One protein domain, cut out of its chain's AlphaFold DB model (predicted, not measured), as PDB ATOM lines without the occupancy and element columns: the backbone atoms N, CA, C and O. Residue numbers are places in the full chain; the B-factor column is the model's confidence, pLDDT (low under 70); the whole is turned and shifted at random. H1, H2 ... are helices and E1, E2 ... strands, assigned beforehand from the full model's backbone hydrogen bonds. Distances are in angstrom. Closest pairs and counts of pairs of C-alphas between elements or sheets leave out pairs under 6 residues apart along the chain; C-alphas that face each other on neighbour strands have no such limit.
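This is residues 5 to 72 and 82 to 166 of the 174 residues of an uncharacterized protein of Chloropicon primus (UniProt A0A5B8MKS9). Two strongly twisted antiparallel sheets, one of five strands and one of three, lie partly face to face as a sandwich with nearly aligned strands. H3 packs on the larger sheet and H4 starts beside its edge strand E1, residues 158 to 166 of H4 sticking out; the E2-E3 hairpin and the cut ends after E5 and before E6 reach to opposite ends of the long axis. The printed part has 153 residues, with named elements in the order E1 E2 E3 H1 E4 E5 E6 E7 H2 E8 H3 H4; the sheets run E1 E2 E3 E8 E7 and E4 E5 E6. The class is mixed, helices and strands, and the whole is compact, with a radius of gyration of the C-alphas of 15.9 A and spans of 59 by 40 by 26 A.

E1, residues 5 to 7, E2, residues 11 to 19, and E3, residues 25 to 32, form a meander, each strand the antiparallel neighbour of the one before. The hairpin E1 and E2 has N 5 and O 13 at 2.9 A; the hairpin E2 and E3 has N 14 and O 29 at 2.9 A. E2 bends by 57 degrees at residue 16. H1, residues 34 to 38, only grazes this sheet; its closest C-alphas to E2 are those of Gly 36 and Glu 11, 7.0 A apart. E4, residues 42 to 47, and E5, residues 60 to 70, are a hairpin, with N 44 and O 65 at 2.8 A. E6, residues 84 to 93, is antiparallel to E5, with N 66 and O 88 at 3.0 A. E7, residues 98 to 103, and E8, residues 127 to 134, are antiparallel neighbours, with N 99 and O 132 at 2.8 A; E8 pairs with E3 through N 28 and O 131, 2.8 A. The two sheets make a sandwich, two sheets face to face, their best planes 12 degrees apart; the closest C-alphas of E5 and E8 are those of Ala 62 and Val 129, 6.8 A apart. H2, residues 105 to 109, only grazes both sheets. H3, residues 135 to 144, is on one face of the five-stranded sheet, making two layers, at a height over the sheet of 9.0 A and only just over none of its strands, with 2 C-alphas falling on E3. H4, residues 150 to 166, only grazes that sheet, the C-alphas of Glu 150 and Val 5 being closest at 6.2 A. In H1, H2, H3 and H4 every O i to N i+4 pair is within hydrogen-bond range.

E1 begins at C-alpha 5, (203.233, 202.010, 141.632). E2 is 23.0 A long, E3 22.6 A, E5 25.6 A, E6 27.6 A and E8 20.0 A. H4, 24.6 A long, ends at C-alpha 166, (196.734, 218.465, 119.345).

The C-alphas of Glu 22 and Phe 82 are the two farthest apart, 59.1 A. Residues 73 to 81 are not printed, and C-alphas 72 and 82 are 8.1 A apart across the cut. The links E4 to E5 and H2 to E8 are long. Mean pLDDT of the printed part is 85.1; residues 20 to 22, 69 to 72, 82 to 86, 123 to 124 and 164 to 166 are under 70.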
ATOM      1  N   VAL A   5     203.579 200.586 141.704       93.31
ATOM      2  CA  VAL A   5     203.233 202.010 141.632       93.31
ATOM      3  C   VAL A   5     204.205 202.701 140.680       93.31
ATOM      4  O   VAL A   5     205.297 202.188 140.435       93.31
ATOM      5  N   PHE A   6     203.814 203.852 140.152       94.44
ATOM      6  CA  PHE A   6     204.559 204.563 139.114       94.44
ATOM      7  C   PHE A   6     204.854 205.991 139.545       94.44
ATOM      8  O   PHE A   6     204.156 206.531 140.398       94.44
ATOM      9  N   THR A   7     205.858 206.627 138.959       93.31
ATOM     10  CA  THR A   7     206.086 208.067 139.114       93.31
ATOM     11  C   THR A   7     205.717 208.793 137.825       93.31
ATOM     12  O   THR A   7     205.700 208.213 136.739       93.31
ATOM     13  N   ARG A   8     205.474 210.105 137.919       89.94
ATOM     14  CA  ARG A   8     205.324 210.963 136.728       89.94
ATOM     15  C   ARG A   8     206.604 211.067 135.897       89.94
ATOM     16  O   ARG A   8     206.548 211.463 134.744       89.94
ATOM     17  N   ALA A   9     207.749 210.696 136.465       89.06
ATOM     18  CA  ALA A   9     209.025 210.647 135.765       89.06
ATOM     19  C   ALA A   9     209.232 209.318 135.009       89.06
ATOM     20  O   ALA A   9     210.370 208.985 134.678       89.06
ATOM     21  N   GLN A  10     208.151 208.572 134.724       91.25
ATOM     22  CA  GLN A  10     208.166 207.315 133.965       91.25
ATOM     23  C   GLN A  10     209.062 206.251 134.624       91.25
ATOM     24  O   GLN A  10     209.851 205.559 133.977       91.25
ATOM     25  N   GLU A  11     208.959 206.140 135.945       92.94
ATOM     26  CA  GLU A  11     209.640 205.113 136.730       92.94
ATOM     27  C   GLU A  11     208.597 204.173 137.331       92.94
ATOM     28  O   GLU A  11     207.509 204.599 137.723       92.94
ATOM     29  N   VAL A  12     208.940 202.893 137.446       93.50
ATOM     30  CA  VAL A  12     208.094 201.879 138.079       93.50
ATOM     31  C   VAL A  12     208.743 201.404 139.370       93.50
ATOM     32  O   VAL A  12     209.911 201.022 139.385       93.50
ATOM     33  N   LEU A  13     207.980 201.405 140.463       93.50
ATOM     34  CA  LEU A  13     208.353 200.800 141.735       93.50
ATOM     35  C   LEU A  13     207.508 199.547 141.950       93.50
ATOM     36  O   LEU A  13     206.290 199.615 142.128       93.50
ATOM     37  N   ARG A  14     208.160 198.388 141.987       91.88
ATOM     38  CA  ARG A  14     207.520 197.099 142.265       91.88
ATOM     39  C   ARG A  14     207.834 196.650 143.679       91.88
ATOM     40  O   ARG A  14     208.995 196.569 144.064       91.88
ATOM     41  N   ARG A  15     206.805 196.317 144.453       91.94
ATOM     42  CA  ARG A  15     206.960 195.744 145.792       91.94
ATOM     43  C   ARG A  15     207.463 194.309 145.669       91.94
ATOM     44  O   ARG A  15     206.775 193.472 145.099       91.94
ATOM     45  N   VAL A  16     208.623 194.027 146.254       91.31
ATOM     46  CA  VAL A  16     209.243 192.687 146.251       91.31
ATOM     47  C   VAL A  16     209.244 192.029 147.626       91.31
ATOM     48  O   VAL A  16     209.489 190.833 147.748       91.31
ATOM     49  N   GLY A  17     208.941 192.782 148.684       89.12
ATOM     50  CA  GLY A  17     208.850 192.204 150.014       89.12
ATOM     51  C   GLY A  17     208.460 193.186 151.103       89.12
ATOM     52  O   GLY A  17     208.222 194.373 150.877       89.12
ATOM     53  N   THR A  18     208.404 192.658 152.318       88.50
ATOM     54  CA  THR A  18     208.249 193.430 153.549       88.50
ATOM     55  C   THR A  18     209.247 192.954 154.575       88.50
ATOM     56  O   THR A  18     209.477 191.750 154.688       88.50
ATOM     57  N   ARG A  19     209.770 193.879 155.372       84.44
ATOM     58  CA  ARG A  19     210.573 193.556 156.548       84.44
ATOM     59  C   ARG A  19     209.790 193.900 157.806       84.44
ATOM     60  O   ARG A  19     209.241 194.995 157.929       84.44
ATOM     61  N   GLY A  20     209.694 192.911 158.692       68.38
ATOM     62  CA  GLY A  20     209.071 193.043 160.005       68.38
ATOM     63  C   GLY A  20     210.057 193.612 161.025       68.38
ATOM     64  O   GLY A  20     211.222 193.218 161.039       68.38
ATOM     65  N   GLY A  21     209.570 194.530 161.856       68.88
ATOM     66  CA  GLY A  21     210.286 195.229 162.925       68.88
ATOM     67  C   GLY A  21     209.304 196.095 163.726       68.88
ATOM     68  O   GLY A  21     208.095 195.891 163.613       68.88
ATOM     69  N   GLU A  22     209.799 197.067 164.504       67.62
ATOM     70  CA  GLU A  22     208.945 198.034 165.230       67.62
ATOM     71  C   GLU A  22     208.086 198.890 164.281       67.62
ATOM     72  O   GLU A  22     206.936 199.198 164.589       67.62
ATOM     73  N   GLU A  23     208.608 199.207 163.092       81.69
ATOM     74  CA  GLU A  23     207.865 199.821 161.989       81.69
ATOM     75  C   GLU A  23     207.845 198.898 160.769       81.69
ATOM     76  O   GLU A  23     208.857 198.296 160.395       81.69
ATOM     77  N   ARG A  24     206.689 198.815 160.104       88.31
ATOM     78  CA  ARG A  24     206.531 198.026 158.882       88.31
ATOM     79  C   ARG A  24     207.248 198.705 157.717       88.31
ATOM     80  O   ARG A  24     206.867 199.796 157.288       88.31
ATOM     81  N   ARG A  25     208.269 198.029 157.190       91.44
ATOM     82  CA  ARG A  25     209.035 198.476 156.024       91.44
ATOM     83  C   ARG A  25     208.701 197.646 154.797       91.44
ATOM     84  O   ARG A  25     208.471 196.436 154.880       91.44
ATOM     85  N   VAL A  26     208.688 198.306 153.651       92.62
ATOM     86  CA  VAL A  26     208.398 197.719 152.347       92.62
ATOM     87  C   VAL A  26     209.644 197.832 151.484       92.62
ATOM     88  O   VAL A  26     210.316 198.863 151.482       92.62
ATOM     89  N   VAL A  27     209.958 196.752 150.773       93.56
ATOM     90  CA  VAL A  27     211.090 196.700 149.850       93.56
ATOM     91  C   VAL A  27     210.563 196.786 148.426       93.56
ATOM     92  O   VAL A  27     209.654 196.033 148.052       93.56
ATOM     93  N   PHE A  28     211.148 197.686 147.646       92.94
ATOM     94  CA  PHE A  28     210.807 197.948 146.257       92.94
ATOM     95  C   PHE A  28     212.001 197.740 145.343       92.94
ATOM     96  O   PHE A  28     213.131 198.028 145.717       92.94
ATOM     97  N   THR A  29     211.741 197.311 144.119       93.81
ATOM     98  CA  THR A  29     212.668 197.456 142.998       93.81
ATOM     99  C   THR A  29     212.171 198.584 142.110       93.81
ATOM    100  O   THR A  29     210.998 198.590 141.732       93.81
ATOM    101  N   MET A  30     213.046 199.530 141.793       93.88
ATOM    102  CA  MET A  30     212.770 200.670 140.931       93.88
ATOM    103  C   MET A  30     213.435 200.463 139.571       93.88
ATOM    104  O   MET A  30     214.614 200.113 139.508       93.88
ATOM    105  N   GLY A  31     212.686 200.685 138.498       92.75
ATOM    106  CA  GLY A  31     213.163 200.649 137.116       92.75
ATOM    107  C   GLY A  31     212.553 201.776 136.289       92.75
ATOM    108  O   GLY A  31     211.781 202.587 136.805       92.75
ATOM    109  N   VAL A  32     212.896 201.820 135.006       91.25
ATOM    110  CA  VAL A  32     212.314 202.756 134.033       91.25
ATOM    111  C   VAL A  32     211.201 202.037 133.268       91.25
ATOM    112  O   VAL A  32     211.292 200.832 133.036       91.25
ATOM    113  N   THR A  33     210.126 202.746 132.932       90.75
ATOM    114  CA  THR A  33     209.018 202.192 132.137       90.75
ATOM    115  C   THR A  33     209.394 202.054 130.662       90.75
ATOM    116  O   THR A  33     210.362 202.666 130.216       90.75
ATOM    117  N   GLU A  34     208.621 201.295 129.877       87.38
ATOM    118  CA  GLU A  34     208.832 201.166 128.423       87.38
ATOM    119  C   GLU A  34     208.882 202.548 127.753       87.38
ATOM    120  O   GLU A  34     209.818 202.851 127.020       87.38
ATOM    121  N   ARG A  35     207.960 203.441 128.134       83.94
ATOM    122  CA  ARG A  35     207.948 204.827 127.653       83.94
ATOM    123  C   ARG A  35     209.160 205.632 128.118       83.94
ATOM    124  O   ARG A  35     209.712 206.408 127.352       83.94
ATOM    125  N   GLY A  36     209.605 205.448 129.361       84.19
ATOM    126  CA  GLY A  36     210.800 206.131 129.854       84.19
ATOM    127  C   GLY A  36     212.093 205.685 129.173       84.19
ATOM    128  O   GLY A  36     213.068 206.436 129.202       84.19
ATOM    129  N   LEU A  37     212.111 204.498 128.564       84.50
ATOM    130  CA  LEU A  37     213.229 204.004 127.764       84.50
ATOM    131  C   LEU A  37     213.231 204.568 126.336       84.50
ATOM    132  O   LEU A  37     214.300 204.611 125.741       84.50
ATOM    133  N   GLU A  38     212.099 205.042 125.800       82.06
ATOM    134  CA  GLU A  38     212.040 205.664 124.461       82.06
ATOM    135  C   GLU A  38     212.963 206.891 124.353       82.06
ATOM    136  O   GLU A  38     213.560 207.135 123.307       82.06
ATOM    137  N   ASP A  39     213.137 207.616 125.463       76.44
ATOM    138  CA  ASP A  39     214.004 208.797 125.568       76.44
ATOM    139  C   ASP A  39     215.463 208.462 125.939       76.44
ATOM    140  O   ASP A  39     216.275 209.363 126.172       76.44
ATOM    141  N   ILE A  40     215.807 207.177 126.070       81.56
ATOM    142  CA  ILE A  40     217.130 206.712 126.494       81.56
ATOM    143  C   ILE A  40     217.790 205.974 125.332       81.56
ATOM    144  O   ILE A  40     217.270 204.992 124.813       81.56
ATOM    145  N   GLY A  41     218.975 206.443 124.942       80.38
ATOM    146  CA  GLY A  41     219.825 205.750 123.977       80.38
ATOM    147  C   GLY A  41     220.503 204.501 124.552       80.38
ATOM    148  O   GLY A  41     220.041 203.860 125.491       80.38
ATOM    149  N   GLU A  42     221.658 204.152 124.002       84.94
ATOM    150  CA  GLU A  42     222.467 203.033 124.470       84.94
ATOM    151  C   GLU A  42     223.022 203.307 125.877       84.94
ATOM    152  O   GLU A  42     223.797 204.245 126.084       84.94
ATOM    153  N   VAL A  43     222.658 202.485 126.862       87.69
ATOM    154  CA  VAL A  43     223.068 202.698 128.256       87.69
ATOM    155  C   VAL A  43     224.516 202.269 128.472       87.69
ATOM    156  O   VAL A  43     224.870 201.103 128.337       87.69
ATOM    157  N   LYS A  44     225.373 203.210 128.867       88.62
ATOM    158  CA  LYS A  44     226.812 202.974 129.064       88.62
ATOM    159  C   LYS A  44     227.167 202.637 130.498       88.62
ATOM    160  O   LYS A  44     228.084 201.855 130.734       88.62
ATOM    161  N   ALA A  45     226.467 203.231 131.458       88.62
ATOM    162  CA  ALA A  45     226.734 202.999 132.868       88.62
ATOM    163  C   ALA A  45     225.502 203.270 133.723       88.62
ATOM    164  O   ALA A  45     224.684 204.135 133.416       88.62
ATOM    165  N   VAL A  46     225.431 202.569 134.851       89.75
ATOM    166  CA  VAL A  46     224.469 202.854 135.910       89.75
ATOM    167  C   VAL A  46     225.237 203.043 137.208       89.75
ATOM    168  O   VAL A  46     226.021 202.181 137.608       89.75
ATOM    169  N   THR A  47     225.035 204.182 137.861       91.38
ATOM    170  CA  THR A  47     225.676 204.514 139.135       91.38
ATOM    171  C   THR A  47     224.622 204.712 140.216       91.38
ATOM    172  O   THR A  47     223.455 204.985 139.941       91.38
ATOM    173  N   PHE A  48     225.011 204.520 141.473       93.88
ATOM    174  CA  PHE A  48     224.123 204.680 142.621       93.88
ATOM    175  C   PHE A  48     224.945 205.100 143.850       93.88
ATOM    176  O   PHE A  48     226.159 204.879 143.875       93.88
ATOM    177  N   PRO A  49     224.328 205.694 144.885       88.81
ATOM    178  CA  PRO A  49     225.048 206.287 146.012       88.81
ATOM    179  C   PRO A  49     225.676 205.278 146.985       88.81
ATOM    180  O   PRO A  49     226.279 205.681 147.977       88.81
ATOM    181  N   GLY A  50     225.544 203.980 146.711       90.31
ATOM    182  CA  GLY A  50     226.017 202.907 147.572       90.31
ATOM    183  C   GLY A  50     224.919 202.322 148.459       90.31
ATOM    184  O   GLY A  50     223.865 202.914 148.698       90.31
ATOM    185  N   LYS A  51     225.175 201.103 148.935       93.75
ATOM    186  CA  LYS A  51     224.276 200.364 149.823       93.75
ATOM    187  C   LYS A  51     224.205 201.029 151.196       93.75
ATOM    188  O   LYS A  51     225.233 201.340 151.789       93.75
ATOM    189  N   GLY A  52     222.992 201.174 151.715       92.25
ATOM    190  CA  GLY A  52     222.703 201.814 152.995       92.25
ATOM    191  C   GLY A  52     222.579 203.336 152.921       92.25
ATOM    192  O   GLY A  52     222.372 203.956 153.956       92.25
ATOM    193  N   ALA A  53     222.690 203.943 151.734       93.19
ATOM    194  CA  ALA A  53     222.493 205.379 151.581       93.19
ATOM    195  C   ALA A  53     221.024 205.747 151.832       93.19
ATOM    196  O   ALA A  53     220.131 205.256 151.140       93.19
ATOM    197  N   GLU A  54     220.777 206.618 152.806       94.81
ATOM    198  CA  GLU A  54     219.460 207.209 153.035       94.81
ATOM    199  C   GLU A  54     219.231 208.369 152.060       94.81
ATOM    200  O   GLU A  54     220.158 209.115 151.716       94.81
ATOM    201  N   ARG A  55     218.005 208.460 151.550       95.38
ATOM    202  CA  ARG A  55     217.584 209.429 150.546       95.38
ATOM    203  C   ARG A  55     216.238 210.012 150.915       95.38
ATOM    204  O   ARG A  55     215.285 209.274 151.158       95.38
ATOM    205  N   GLU A  56     216.173 211.332 150.916       94.44
ATOM    206  CA  GLU A  56     214.933 212.078 151.087       94.44
ATOM    207  C   GLU A  56     214.157 212.170 149.767       94.44
ATOM    208  O   GLU A  56     214.687 211.919 148.678       94.44
ATOM    209  N   LYS A  57     212.883 212.565 149.849       93.81
ATOM    210  CA  LYS A  57     212.041 212.805 148.668       93.81
ATOM    211  C   LYS A  57     212.734 213.770 147.691       93.81
ATOM    212  O   LYS A  57     213.138 214.870 148.057       93.81
ATOM    213  N   GLY A  58     212.830 213.364 146.426       92.88
ATOM    214  CA  GLY A  58     213.436 214.119 145.327       92.88
ATOM    215  C   GLY A  58     214.947 213.920 145.157       92.88
ATOM    216  O   GLY A  58     215.499 214.333 144.128       92.88
ATOM    217  N   GLU A  59     215.625 213.271 146.106       94.81
ATOM    218  CA  GLU A  59     217.053 212.977 145.995       94.81
ATOM    219  C   GLU A  59     217.335 211.832 145.021       94.81
ATOM    220  O   GLU A  59     216.487 210.992 144.736       94.81
ATOM    221  N   VAL A  60     218.554 211.801 144.486       94.38
ATOM    222  CA  VAL A  60     218.952 210.827 143.465       94.38
ATOM    223  C   VAL A  60     219.268 209.476 144.109       94.38
ATOM    224  O   VAL A  60     220.133 209.383 144.988       94.38
ATOM    225  N   VAL A  61     218.594 208.428 143.633       95.12
ATOM    226  CA  VAL A  61     218.799 207.034 144.066       95.12
ATOM    227  C   VAL A  61     219.630 206.225 143.075       95.12
ATOM    228  O   VAL A  61     220.321 205.298 143.487       95.12
ATOM    229  N   ALA A  62     219.603 206.587 141.792       93.31
ATOM    230  CA  ALA A  62     220.455 206.017 140.755       93.31
ATOM    231  C   ALA A  62     220.586 206.992 139.578       93.31
ATOM    232  O   ALA A  62     219.701 207.815 139.337       93.31
ATOM    233  N   GLU A  63     221.676 206.886 138.830       93.69
ATOM    234  CA  GLU A  63     221.894 207.631 137.594       93.69
ATOM    235  C   GLU A  63     222.186 206.659 136.450       93.69
ATOM    236  O   GLU A  63     223.043 205.783 136.564       93.69
ATOM    237  N   VAL A  64     221.464 206.820 135.345       91.00
ATOM    238  CA  VAL A  64     221.619 206.046 134.114       91.00
ATOM    239  C   VAL A  64     222.279 206.948 133.080       91.00
ATOM    240  O   VAL A  64     221.701 207.951 132.650       91.00
ATOM    241  N   HIS A  65     223.504 206.601 132.707       90.94
ATOM    242  CA  HIS A  65     224.286 207.281 131.685       90.94
ATOM    243  C   HIS A  65     224.063 206.583 130.353       90.94
ATOM    244  O   HIS A  65     224.257 205.368 130.256       90.94
ATOM    245  N   TRP A  66     223.690 207.342 129.332       90.06
ATOM    246  CA  TRP A  66     223.385 206.800 128.017       90.06
ATOM    247  C   TRP A  66     223.966 207.664 126.904       90.06
ATOM    248  O   TRP A  66     224.228 208.850 127.092       90.06
ATOM    249  N   GLU A  67     224.160 207.050 125.745       85.81
ATOM    250  CA  GLU A  67     224.585 207.714 124.517       85.81
ATOM    251  C   GLU A  67     223.566 207.418 123.424       85.81
ATOM    252  O   GLU A  67     223.176 206.272 123.219       85.81
ATOM    253  N   GLY A  68     223.095 208.441 122.724       75.69
ATOM    254  CA  GLY A  68     222.146 208.273 121.629       75.69
ATOM    255  C   GLY A  68     222.489 209.169 120.457       75.69
ATOM    256  O   GLY A  68     223.235 210.137 120.585       75.69
ATOM    257  N   VAL A  69     221.934 208.845 119.295       65.62
ATOM    258  CA  VAL A  69     222.035 209.705 118.119       65.62
ATOM    259  C   VAL A  69     220.789 210.572 118.081       65.62
ATOM    260  O   VAL A  69     219.681 210.058 117.969       65.62
ATOM    261  N   VAL A  70     220.974 211.885 118.185       58.94
ATOM    262  CA  VAL A  70     219.884 212.843 117.988       58.94
ATOM    263  C   VAL A  70     219.921 213.287 116.531       58.94
ATOM    264  O   VAL A  70     220.842 214.000 116.127       58.94
ATOM    265  N   ASP A  71     218.931 212.875 115.740       53.78
ATOM    266  CA  ASP A  71     218.721 213.446 114.410       53.78
ATOM    267  C   ASP A  71     218.148 214.861 114.577       53.78
ATOM    268  O   ASP A  71     217.002 215.047 114.987       53.78
ATOM    269  N   SER A  72     218.946 215.890 114.283       47.69
ATOM    270  CA  SER A  72     218.398 217.238 114.116       47.69
ATOM    271  C   SER A  72     217.531 217.254 112.860       47.69
ATOM    272  O   SER A  72     217.988 216.828 111.803       47.69
ATOM    273  N   PHE A  82     225.047 216.412 110.590       42.06
ATOM    274  CA  PHE A  82     226.003 215.890 111.556       42.06
ATOM    275  C   PHE A  82     225.228 215.031 112.556       42.06
ATOM    276  O   PHE A  82     224.341 215.528 113.245       42.06
ATOM    277  N   ARG A  83     225.556 213.737 112.638       47.81
ATOM    278  CA  ARG A  83     225.157 212.909 113.781       47.81
ATOM    279  C   ARG A  83     225.961 213.384 114.982       47.81
ATOM    280  O   ARG A  83     227.185 213.264 114.969       47.81
ATOM    281  N   TYR A  84     225.297 213.925 115.991       48.41
ATOM    282  CA  TYR A  84     225.929 214.182 117.279       48.41
ATOM    283  C   TYR A  84     225.670 212.969 118.172       48.41
ATOM    284  O   TYR A  84     224.523 212.538 118.313       48.41
ATOM    285  N   GLU A  85     226.729 212.428 118.770       53.72
ATOM    286  CA  GLU A  85     226.608 211.540 119.925       53.72
ATOM    287  C   GLU A  85     226.118 212.399 121.097       53.72
ATOM    288  O   GLU A  85     226.836 213.247 121.632       53.72
ATOM    289  N   GLY A  86     224.834 212.270 121.420       61.19
ATOM    290  CA  GLY A  86     224.233 212.901 122.579       61.19
ATOM    291  C   GLY A  86     224.542 212.066 123.811       61.19
ATOM    292  O   GLY A  86     224.030 210.959 123.943       61.19
ATOM    293  N   ASN A  87     225.348 212.610 124.723       75.69
ATOM    294  CA  ASN A  87     225.545 212.027 126.047       75.69
ATOM    295  C   ASN A  87     224.413 212.504 126.959       75.69
ATOM    296  O   ASN A  87     224.278 213.703 127.217       75.69
ATOM    297  N   GLY A  88     223.605 211.571 127.445       82.44
ATOM    298  CA  GLY A  88     222.468 211.835 128.313       82.44
ATOM    299  C   GLY A  88     222.647 211.255 129.712       82.44
ATOM    300  O   GLY A  88     223.339 210.261 129.936       82.44
ATOM    301  N   LEU A  89     222.003 211.906 130.680       88.75
ATOM    302  CA  LEU A  89     221.978 211.483 132.075       88.75
ATOM    303  C   LEU A  89     220.533 211.457 132.561       88.75
ATOM    304  O   LEU A  89     219.921 212.513 132.734       88.75
ATOM    305  N   ARG A  90     220.001 210.265 132.832       89.81
ATOM    306  CA  ARG A  90     218.703 210.113 133.495       89.81
ATOM    307  C   ARG A  90     218.918 209.866 134.980       89.81
ATOM    308  O   ARG A  90     219.609 208.931 135.371       89.81
ATOM    309  N   LYS A  91     218.321 210.709 135.818       93.31
ATOM    310  CA  LYS A  91     218.407 210.597 137.277       93.31
ATOM    311  C   LYS A  91     217.121 209.992 137.809       93.31
ATOM    312  O   LYS A  91     216.079 210.625 137.682       93.31
ATOM    313  N   LEU A  92     217.221 208.825 138.433       92.50
ATOM    314  CA  LEU A  92     216.119 208.227 139.171       92.50
ATOM    315  C   LEU A  92     216.054 208.891 140.539       92.50
ATOM    316  O   LEU A  92     217.064 208.954 141.253       92.50
ATOM    317  N   ARG A  93     214.879 209.404 140.900       94.31
ATOM    318  CA  ARG A  93     214.685 210.146 142.151       94.31
ATOM    319  C   ARG A  93     213.819 209.374 143.128       94.31
ATOM    320  O   ARG A  93     212.872 208.706 142.740       94.31
ATOM    321  N   ALA A  94     214.130 209.500 144.412       93.88
ATOM    322  CA  ALA A  94     213.323 208.939 145.479       93.88
ATOM    323  C   ALA A  94     211.944 209.629 145.509       93.88
ATOM    324  O   ALA A  94     211.881 210.836 145.756       93.88
ATOM    325  N   PRO A  95     210.826 208.911 145.302       91.50
ATOM    326  CA  PRO A  95     209.495 209.512 145.417       91.50
ATOM    327  C   PRO A  95     209.098 209.808 146.875       91.50
ATOM    328  O   PRO A  95     208.209 210.614 147.131       91.50
ATOM    329  N   PHE A  96     209.763 209.162 147.831       93.75
ATOM    330  CA  PHE A  96     209.579 209.298 149.274       93.75
ATOM    331  C   PHE A  96     210.883 208.931 149.994       93.75
ATOM    332  O   PHE A  96     211.791 208.372 149.375       93.75
ATOM    333  N   ALA A  97     210.968 209.215 151.297       94.31
ATOM    334  CA  ALA A  97     212.131 208.864 152.106       94.31
ATOM    335  C   ALA A  97     212.412 207.350 152.053       94.31
ATOM    336  O   ALA A  97     211.533 206.524 152.317       94.31
ATOM    337  N   CYS A  98     213.633 206.976 151.675       94.62
ATOM    338  CA  CYS A  98     214.019 205.582 151.486       94.62
ATOM    339  C   CYS A  98     215.503 205.332 151.765       94.62
ATOM    340  O   CYS A  98     216.329 206.240 151.807       94.62
ATOM    341  N   THR A  99     215.850 204.063 151.939       95.62
ATOM    342  CA  THR A  99     217.224 203.579 152.028       95.62
ATOM    343  C   THR A  99     217.539 202.759 150.787       95.62
ATOM    344  O   THR A  99     216.825 201.812 150.453       95.62
ATOM    345  N   VAL A 100     218.634 203.090 150.112       95.38
ATOM    346  CA  VAL A 100     219.106 202.354 148.942       95.38
ATOM    347  C   VAL A 100     219.759 201.048 149.390       95.38
ATOM    348  O   VAL A 100     220.702 201.053 150.179       95.38
ATOM    349  N   LEU A 101     219.260 199.912 148.908       93.81
ATOM    350  CA  LEU A 101     219.743 198.590 149.306       93.81
ATOM    351  C   LEU A 101     220.815 198.059 148.359       93.81
ATOM    352  O   LEU A 101     221.890 197.671 148.814       93.81
ATOM    353  N   GLU A 102     220.537 198.022 147.060       93.56
ATOM    354  CA  GLU A 102     221.463 197.467 146.074       93.56
ATOM    355  C   GLU A 102     221.148 197.919 144.651       93.56
ATOM    356  O   GLU A 102     220.022 198.299 144.337       93.56
ATOM    357  N   LEU A 103     222.171 197.855 143.801       92.56
ATOM    358  CA  LEU A 103     222.053 197.969 142.354       92.56
ATOM    359  C   LEU A 103     221.893 196.567 141.760       92.56
ATOM    360  O   LEU A 103     222.527 195.621 142.235       92.56
ATOM    361  N   ASN A 104     221.112 196.440 140.691       90.25
ATOM    362  CA  ASN A 104     221.033 195.200 139.934       90.25
ATOM    363  C   ASN A 104     222.416 194.823 139.381       90.25
ATOM    364  O   ASN A 104     222.954 195.472 138.480       90.25
ATOM    365  N   SER A 105     222.993 193.739 139.904       87.31
ATOM    366  CA  SER A 105     224.324 193.271 139.511       87.31
ATOM    367  C   SER A 105     224.410 192.910 138.029       87.31
ATOM    368  O   SER A 105     225.493 192.964 137.449       87.31
ATOM    369  N   LYS A 106     223.282 192.559 137.397       85.62
ATOM    370  CA  LYS A 106     223.238 192.273 135.963       85.62
ATOM    371  C   LYS A 106     223.428 193.536 135.122       85.62
ATOM    372  O   LYS A 106     224.165 193.488 134.143       85.62
ATOM    373  N   LEU A 107     222.852 194.664 135.546       83.19
ATOM    374  CA  LEU A 107     223.070 195.967 134.904       83.19
ATOM    375  C   LEU A 107     224.463 196.520 135.188       83.19
ATOM    376  O   LEU A 107     225.044 197.175 134.335       83.19
ATOM    377  N   ALA A 108     225.037 196.216 136.353       82.06
ATOM    378  CA  ALA A 108     226.432 196.557 136.625       82.06
ATOM    379  C   ALA A 108     227.402 195.837 135.667       82.06
ATOM    380  O   ALA A 108     228.421 196.406 135.283       82.06
ATOM    381  N   ALA A 109     227.093 194.594 135.283       84.69
ATOM    382  CA  ALA A 109     227.908 193.801 134.363       84.69
ATOM    383  C   ALA A 109     227.634 194.118 132.883       84.69
ATOM    384  O   ALA A 109     228.559 194.100 132.075       84.69
ATOM    385  N   ASN A 110     226.375 194.384 132.525       84.94
ATOM    386  CA  ASN A 110     225.958 194.717 131.166       84.94
ATOM    387  C   ASN A 110     224.882 195.824 131.182       84.94
ATOM    388  O   ASN A 110     223.688 195.510 131.159       84.94
ATOM    389  N   PRO A 111     225.287 197.108 131.226       82.25
ATOM    390  CA  PRO A 111     224.365 198.237 131.373       82.25
ATOM    391  C   PRO A 111     223.340 198.369 130.238       82.25
ATOM    392  O   PRO A 111     222.199 198.733 130.503       82.25
ATOM    393  N   ASN A 112     223.717 198.015 129.003       82.31
ATOM    394  CA  ASN A 112     222.832 198.012 127.829       82.31
ATOM    395  C   ASN A 112     222.224 196.628 127.529       82.31
ATOM    396  O   ASN A 112     221.806 196.342 126.407       82.31
ATOM    397  N   GLY A 113     222.269 195.706 128.491       76.88
ATOM    398  CA  GLY A 113     221.717 194.370 128.311       76.88
ATOM    399  C   GLY A 113     220.187 194.373 128.234       76.88
ATOM    400  O   GLY A 113     219.548 195.331 128.663       76.88
ATOM    401  N   PRO A 114     219.569 193.261 127.795       72.94
ATOM    402  CA  PRO A 114     218.107 193.109 127.810       72.94
ATOM    403  C   PRO A 114     217.510 193.252 129.220       72.94
ATOM    404  O   PRO A 114     216.330 193.513 129.375       72.94
ATOM    405  N   GLU A 115     218.337 193.126 130.256       74.75
ATOM    406  CA  GLU A 115     217.963 193.242 131.666       74.75
ATOM    407  C   GLU A 115     217.546 194.658 132.088       74.75
ATOM    408  O   GLU A 115     217.062 194.806 133.205       74.75
ATOM    409  N   ILE A 116     217.751 195.688 131.252       73.69
ATOM    410  CA  ILE A 116     217.196 197.032 131.495       73.69
ATOM    411  C   ILE A 116     215.739 197.148 131.027       73.69
ATOM    412  O   ILE A 116     215.018 198.045 131.458       73.69
ATOM    413  N   LEU A 117     215.300 196.227 130.167       74.19
ATOM    414  CA  LEU A 117     213.950 196.186 129.621       74.19
ATOM    415  C   LEU A 117     212.979 195.525 130.606       74.19
ATOM    416  O   LEU A 117     213.376 194.833 131.541       74.19
ATOM    417  N   ASP A 118     211.684 195.711 130.361       72.88
ATOM    418  CA  ASP A 118     210.611 194.920 130.974       72.88
ATOM    419  C   ASP A 118     210.440 195.066 132.499       72.88
ATOM    420  O   ASP A 118     209.802 194.220 133.133       72.88
ATOM    421  N   ALA A 119     210.887 196.180 133.097       78.62
ATOM    422  CA  ALA A 119     210.651 196.488 134.519       78.62
ATOM    423  C   ALA A 119     209.153 196.430 134.896       78.62
ATOM    424  O   ALA A 119     208.748 196.013 135.993       78.62
ATOM    425  N   GLU A 120     208.304 196.812 133.942       78.25
ATOM    426  CA  GLU A 120     206.849 196.767 134.050       78.25
ATOM    427  C   GLU A 120     206.287 195.359 133.842       78.25
ATOM    428  O   GLU A 120     205.336 194.976 134.528       78.25
ATOM    429  N   ARG A 121     206.871 194.556 132.946       75.00
ATOM    430  CA  ARG A 121     206.285 193.289 132.490       75.00
ATOM    431  C   ARG A 121     206.676 192.108 133.369       75.00
ATOM    432  O   ARG A 121     205.788 191.390 133.825       75.00
ATOM    433  N   GLU A 122     207.954 191.953 133.704       71.50
ATOM    434  CA  GLU A 122     208.447 190.762 134.405       71.50
ATOM    435  C   GLU A 122     208.721 190.998 135.898       71.50
ATOM    436  O   GLU A 122     209.146 192.069 136.338       71.50
ATOM    437  N   GLU A 123     208.464 189.978 136.723       67.62
ATOM    438  CA  GLU A 123     208.898 189.973 138.122       67.62
ATOM    439  C   GLU A 123     210.408 189.721 138.186       67.62
ATOM    440  O   GLU A 123     210.875 188.603 137.999       67.62
ATOM    441  N   GLY A 124     211.172 190.784 138.448       66.25
ATOM    442  CA  GLY A 124     212.635 190.732 138.522       66.25
ATOM    443  C   GLY A 124     213.362 191.119 137.231       66.25
ATOM    444  O   GLY A 124     214.592 191.145 137.247       66.25
ATOM    445  N   GLY A 125     212.638 191.466 136.161       71.06
ATOM    446  CA  GLY A 125     213.202 192.095 134.959       71.06
ATOM    447  C   GLY A 125     213.364 193.607 135.132       71.06
ATOM    448  O   GLY A 125     212.688 194.207 135.970       71.06
ATOM    449  N   GLY A 126     214.289 194.225 134.396       79.69
ATOM    450  CA  GLY A 126     214.335 195.679 134.167       79.69
ATOM    451  C   GLY A 126     214.682 196.589 135.340       79.69
ATOM    452  O   GLY A 126     214.777 197.806 135.173       79.69
ATOM    453  N   TRP A 127     214.814 196.056 136.554       90.81
ATOM    454  CA  TRP A 127     215.024 196.900 137.722       90.81
ATOM    455  C   TRP A 127     216.466 197.391 137.803       90.81
ATOM    456  O   TRP A 127     217.418 196.661 137.533       90.81
ATOM    457  N   ILE A 128     216.606 198.640 138.229       91.25
ATOM    458  CA  ILE A 128     217.878 199.338 138.362       91.25
ATOM    459  C   ILE A 128     218.366 199.268 139.800       91.25
ATOM    460  O   ILE A 128     219.463 198.778 140.064       91.25
ATOM    461  N   VAL A 129     217.541 199.731 140.738       94.00
ATOM    462  CA  VAL A 129     217.922 199.883 142.143       94.00
ATOM    463  C   VAL A 129     216.841 199.332 143.061       94.00
ATOM    464  O   VAL A 129     215.649 199.450 142.782       94.00
ATOM    465  N   GLN A 130     217.250 198.721 144.165       94.81
ATOM    466  CA  GLN A 130     216.355 198.264 145.216       94.81
ATOM    467  C   GLN A 130     216.339 199.274 146.364       94.81
ATOM    468  O   GLN A 130     217.387 199.741 146.813       94.81
ATOM    469  N   LEU A 131     215.145 199.589 146.855       95.31
ATOM    470  CA  LEU A 131     214.881 200.598 147.872       95.31
ATOM    471  C   LEU A 131     214.094 199.985 149.033       95.31
ATOM    472  O   LEU A 131     213.231 199.132 148.836       95.31
ATOM    473  N   GLU A 132     214.351 200.455 150.244       95.06
ATOM    474  CA  GLU A 132     213.561 200.160 151.438       95.06
ATOM    475  C   GLU A 132     212.915 201.449 151.940       95.06
ATOM    476  O   GLU A 132     213.596 202.457 152.092       95.06
ATOM    477  N   ALA A 133     211.617 201.431 152.223       94.25
ATOM    478  CA  ALA A 133     210.918 202.588 152.777       94.25
ATOM    479  C   ALA A 133     209.885 202.172 153.819       94.25
ATOM    480  O   ALA A 133     209.481 201.005 153.896       94.25
ATOM    481  N   ARG A 134     209.442 203.129 154.637       93.50
ATOM    482  CA  ARG A 134     208.364 202.889 155.600       93.50
ATOM    483  C   ARG A 134     207.038 202.818 154.853       93.50
ATOM    484  O   ARG A 134     206.793 203.579 153.920       93.50
ATOM    485  N   GLU A 135     206.147 201.928 155.286       91.00
ATOM    486  CA  GLU A 135     204.837 201.775 154.639       91.00
ATOM    487  C   GLU A 135     203.999 203.064 154.707       91.00
ATOM    488  O   GLU A 135     203.289 203.396 153.762       91.00
ATOM    489  N   ARG A 136     204.162 203.846 155.779       91.62
ATOM    490  CA  ARG A 136     203.500 205.144 155.950       91.62
ATOM    491  C   ARG A 136     203.930 206.183 154.909       91.62
ATOM    492  O   ARG A 136     203.086 206.957 154.465       91.62
ATOM    493  N   ASP A 137     205.203 206.197 154.522       92.25
ATOM    494  CA  ASP A 137     205.733 207.175 153.562       92.25
ATOM    495  C   ASP A 137     205.218 206.879 152.148       92.25
ATOM    496  O   ASP A 137     204.825 207.789 151.422       92.25
ATOM    497  N   LEU A 138     205.100 205.592 151.798       89.94
ATOM    498  CA  LEU A 138     204.423 205.148 150.577       89.94
ATOM    499  C   LEU A 138     202.952 205.586 150.554       89.94
ATOM    500  O   LEU A 138     202.467 206.099 149.547       89.94
ATOM    501  N   GLU A 139     202.222 205.354 151.646       90.44
ATOM    502  CA  GLU A 139     200.816 205.759 151.748       90.44
ATOM    503  C   GLU A 139     200.644 207.279 151.667       90.44
ATOM    504  O   GLU A 139     199.658 207.749 151.098       90.44
ATOM    505  N   GLY A 140     201.591 208.042 152.221       91.12
ATOM    506  CA  GLY A 140     201.665 209.495 152.073       91.12
ATOM    507  C   GLY A 140     201.848 209.904 150.614       91.12
ATOM    508  O   GLY A 140     201.015 210.631 150.080       91.12
ATOM    509  N   ALA A 141     202.853 209.345 149.939       90.88
ATOM    510  CA  ALA A 141     203.153 209.639 148.539       90.88
ATOM    511  C   ALA A 141     201.997 209.281 147.583       90.88
ATOM    512  O   ALA A 141     201.758 209.986 146.602       90.88
ATOM    513  N   LEU A 142     201.240 208.213 147.873       90.06
ATOM    514  CA  LEU A 142     200.026 207.854 147.123       90.06
ATOM    515  C   LEU A 142     198.907 208.890 147.289       90.06
ATOM    516  O   LEU A 142     198.163 209.145 146.347       90.06
ATOM    517  N   LYS A 143     198.763 209.469 148.486       90.62
ATOM    518  CA  LYS A 143     197.750 210.500 148.768       90.62
ATOM    519  C   LYS A 143     198.136 211.854 148.181       90.62
ATOM    520  O   LYS A 143     197.261 212.578 147.721       90.62
ATOM    521  N   GLU A 144     199.424 212.186 148.206       90.06
ATOM    522  CA  GLU A 144     199.979 213.416 147.628       90.06
ATOM    523  C   GLU A 144     200.056 213.362 146.093       90.06
ATOM    524  O   GLU A 144     200.128 214.401 145.437       90.06
ATOM    525  N   GLY A 145     199.986 212.162 145.507       88.31
ATOM    526  CA  GLY A 145     200.068 211.958 144.062       88.31
ATOM    527  C   GLY A 145     201.494 212.033 143.512       88.31
ATOM    528  O   GLY A 145     201.670 212.251 142.313       88.31
ATOM    529  N   ASP A 146     202.508 211.862 144.367       89.88
ATOM    530  CA  ASP A 146     203.906 211.707 143.940       89.88
ATOM    531  C   ASP A 146     204.149 210.340 143.299       89.88
ATOM    532  O   ASP A 146     204.982 210.198 142.403       89.88
ATOM    533  N   VAL A 147     203.395 209.338 143.761       92.81
ATOM    534  CA  VAL A 147     203.304 208.024 143.132       92.81
ATOM    535  C   VAL A 147     201.871 207.753 142.695       92.81
ATOM    536  O   VAL A 147     200.904 208.109 143.367       92.81
ATOM    537  N   LEU A 148     201.744 207.101 141.551       92.50
ATOM    538  CA  LEU A 148     200.499 206.840 140.853       92.50
ATOM    539  C   LEU A 148     200.159 205.349 140.899       92.50
ATOM    540  O   LEU A 148     201.034 204.477 140.928       92.50
ATOM    541  N   SER A 149     198.856 205.054 140.887       91.88
ATOM    542  CA  SER A 149     198.363 203.738 140.462       91.88
ATOM    543  C   SER A 149     198.804 203.449 139.035       91.88
ATOM    544  O   SER A 149     199.006 204.377 138.265       91.88
ATOM    545  N   GLU A 150     198.785 202.176 138.656       90.38
ATOM    546  CA  GLU A 150     198.816 201.760 137.248       90.38
ATOM    547  C   GLU A 150     197.732 202.467 136.418       90.38
ATOM    548  O   GLU A 150     198.053 203.164 135.469       90.38
ATOM    549  N   GLU A 151     196.471 202.416 136.861       90.12
ATOM    550  CA  GLU A 151     195.348 203.108 136.200       90.12
ATOM    551  C   GLU A 151     195.601 204.617 136.032       90.12
ATOM    552  O   GLU A 151     195.456 205.161 134.946       90.12
ATOM    553  N   ALA A 152     196.057 205.287 137.095       90.00
ATOM    554  CA  ALA A 152     196.320 206.727 137.072       90.00
ATOM    555  C   ALA A 152     197.546 207.097 136.216       90.00
ATOM    556  O   ALA A 152     197.641 208.221 135.729       90.00
ATOM    557  N   TYR A 153     198.501 206.178 136.065       89.56
ATOM    558  CA  TYR A 153     199.656 206.353 135.195       89.56
ATOM    559  C   TYR A 153     199.265 206.208 133.720       89.56
ATOM    560  O   TYR A 153     199.643 207.060 132.920       89.56
ATOM    561  N   GLU A 154     198.457 205.205 133.371       88.50
ATOM    562  CA  GLU A 154     197.934 205.049 132.007       88.50
ATOM    563  C   GLU A 154     197.028 206.225 131.609       88.50
ATOM    564  O   GLU A 154     197.187 206.779 130.526       88.50
ATOM    565  N   GLU A 155     196.159 206.702 132.504       89.75
ATOM    566  CA  GLU A 155     195.358 207.912 132.253       89.75
ATOM    567  C   GLU A 155     196.236 209.149 131.996       89.75
ATOM    568  O   GLU A 155     195.968 209.931 131.081       89.75
ATOM    569  N   ALA A 156     197.306 209.333 132.779       86.62
ATOM    570  CA  ALA A 156     198.246 210.437 132.581       86.62
ATOM    571  C   ALA A 156     198.979 210.322 131.234       86.62
ATOM    572  O   ALA A 156     199.103 211.312 130.514       86.62
ATOM    573  N   LYS A 157     199.402 209.107 130.872       85.62
ATOM    574  CA  LYS A 157     200.053 208.785 129.599       85.62
ATOM    575  C   LYS A 157     199.148 209.100 128.404       85.62
ATOM    576  O   LYS A 157     199.580 209.754 127.456       85.62
ATOM    577  N   GLU A 158     197.884 208.683 128.458       86.06
ATOM    578  CA  GLU A 158     196.900 208.967 127.410       86.06
ATOM    579  C   GLU A 158     196.607 210.466 127.279       86.06
ATOM    580  O   GLU A 158     196.467 210.977 126.164       86.06
ATOM    581  N   ALA A 159     196.528 211.189 128.399       84.00
ATOM    582  CA  ALA A 159     196.321 212.633 128.397       84.00
ATOM    583  C   ALA A 159     197.501 213.383 127.751       84.00
ATOM    584  O   ALA A 159     197.282 214.292 126.946       84.00
ATOM    585  N   GLU A 160     198.740 212.984 128.053       79.62
ATOM    586  CA  GLU A 160     199.948 213.538 127.425       79.62
ATOM    587  C   GLU A 160     199.987 213.262 125.914       79.62
ATOM    588  O   GLU A 160     200.263 214.172 125.128       79.62
ATOM    589  N   ASP A 161     199.622 212.050 125.483       78.19
ATOM    590  CA  ASP A 161     199.561 211.689 124.059       78.19
ATOM    591  C   ASP A 161     198.527 212.509 123.289       78.19
ATOM    592  O   ASP A 161     198.769 212.944 122.158       78.19
ATOM    593  N   GLN A 162     197.358 212.735 123.887       73.81
ATOM    594  CA  GLN A 162     196.321 213.567 123.283       73.81
ATOM    595  C   GLN A 162     196.771 215.024 123.160       73.81
ATOM    596  O   GLN A 162     196.511 215.653 122.129       73.81
ATOM    597  N   LEU A 163     197.473 215.548 124.168       70.62
ATOM    598  CA  LEU A 163     198.012 216.903 124.142       70.62
ATOM    599  C   LEU A 163     199.075 217.065 123.042       70.62
ATOM    600  O   LEU A 163     199.018 218.029 122.278       70.62
ATOM    601  N   GLY A 164     199.994 216.101 122.916       67.31
ATOM    602  CA  GLY A 164     201.018 216.091 121.866       67.31
ATOM    603  C   GLY A 164     200.409 216.108 120.461       67.31
ATOM    604  O   GLY A 164     200.741 216.966 119.645       67.31
ATOM    605  N   ARG A 165     199.415 215.244 120.208       63.31
ATOM    606  CA  ARG A 165     198.705 215.191 118.915       63.31
ATOM    607  C   ARG A 165     197.980 216.495 118.573       63.31
ATOM    608  O   ARG A 165     197.950 216.887 117.408       63.31
ATOM    609  N   GLN A 166     197.385 217.167 119.560       60.03
ATOM    610  CA  GLN A 166     196.734 218.465 119.345       60.03
ATOM    611  C   GLN A 166     197.749 219.582 119.064       60.03
ATOM    612  O   GLN A 166     197.492 220.433 118.211       60.03
TER     613      GLN A 166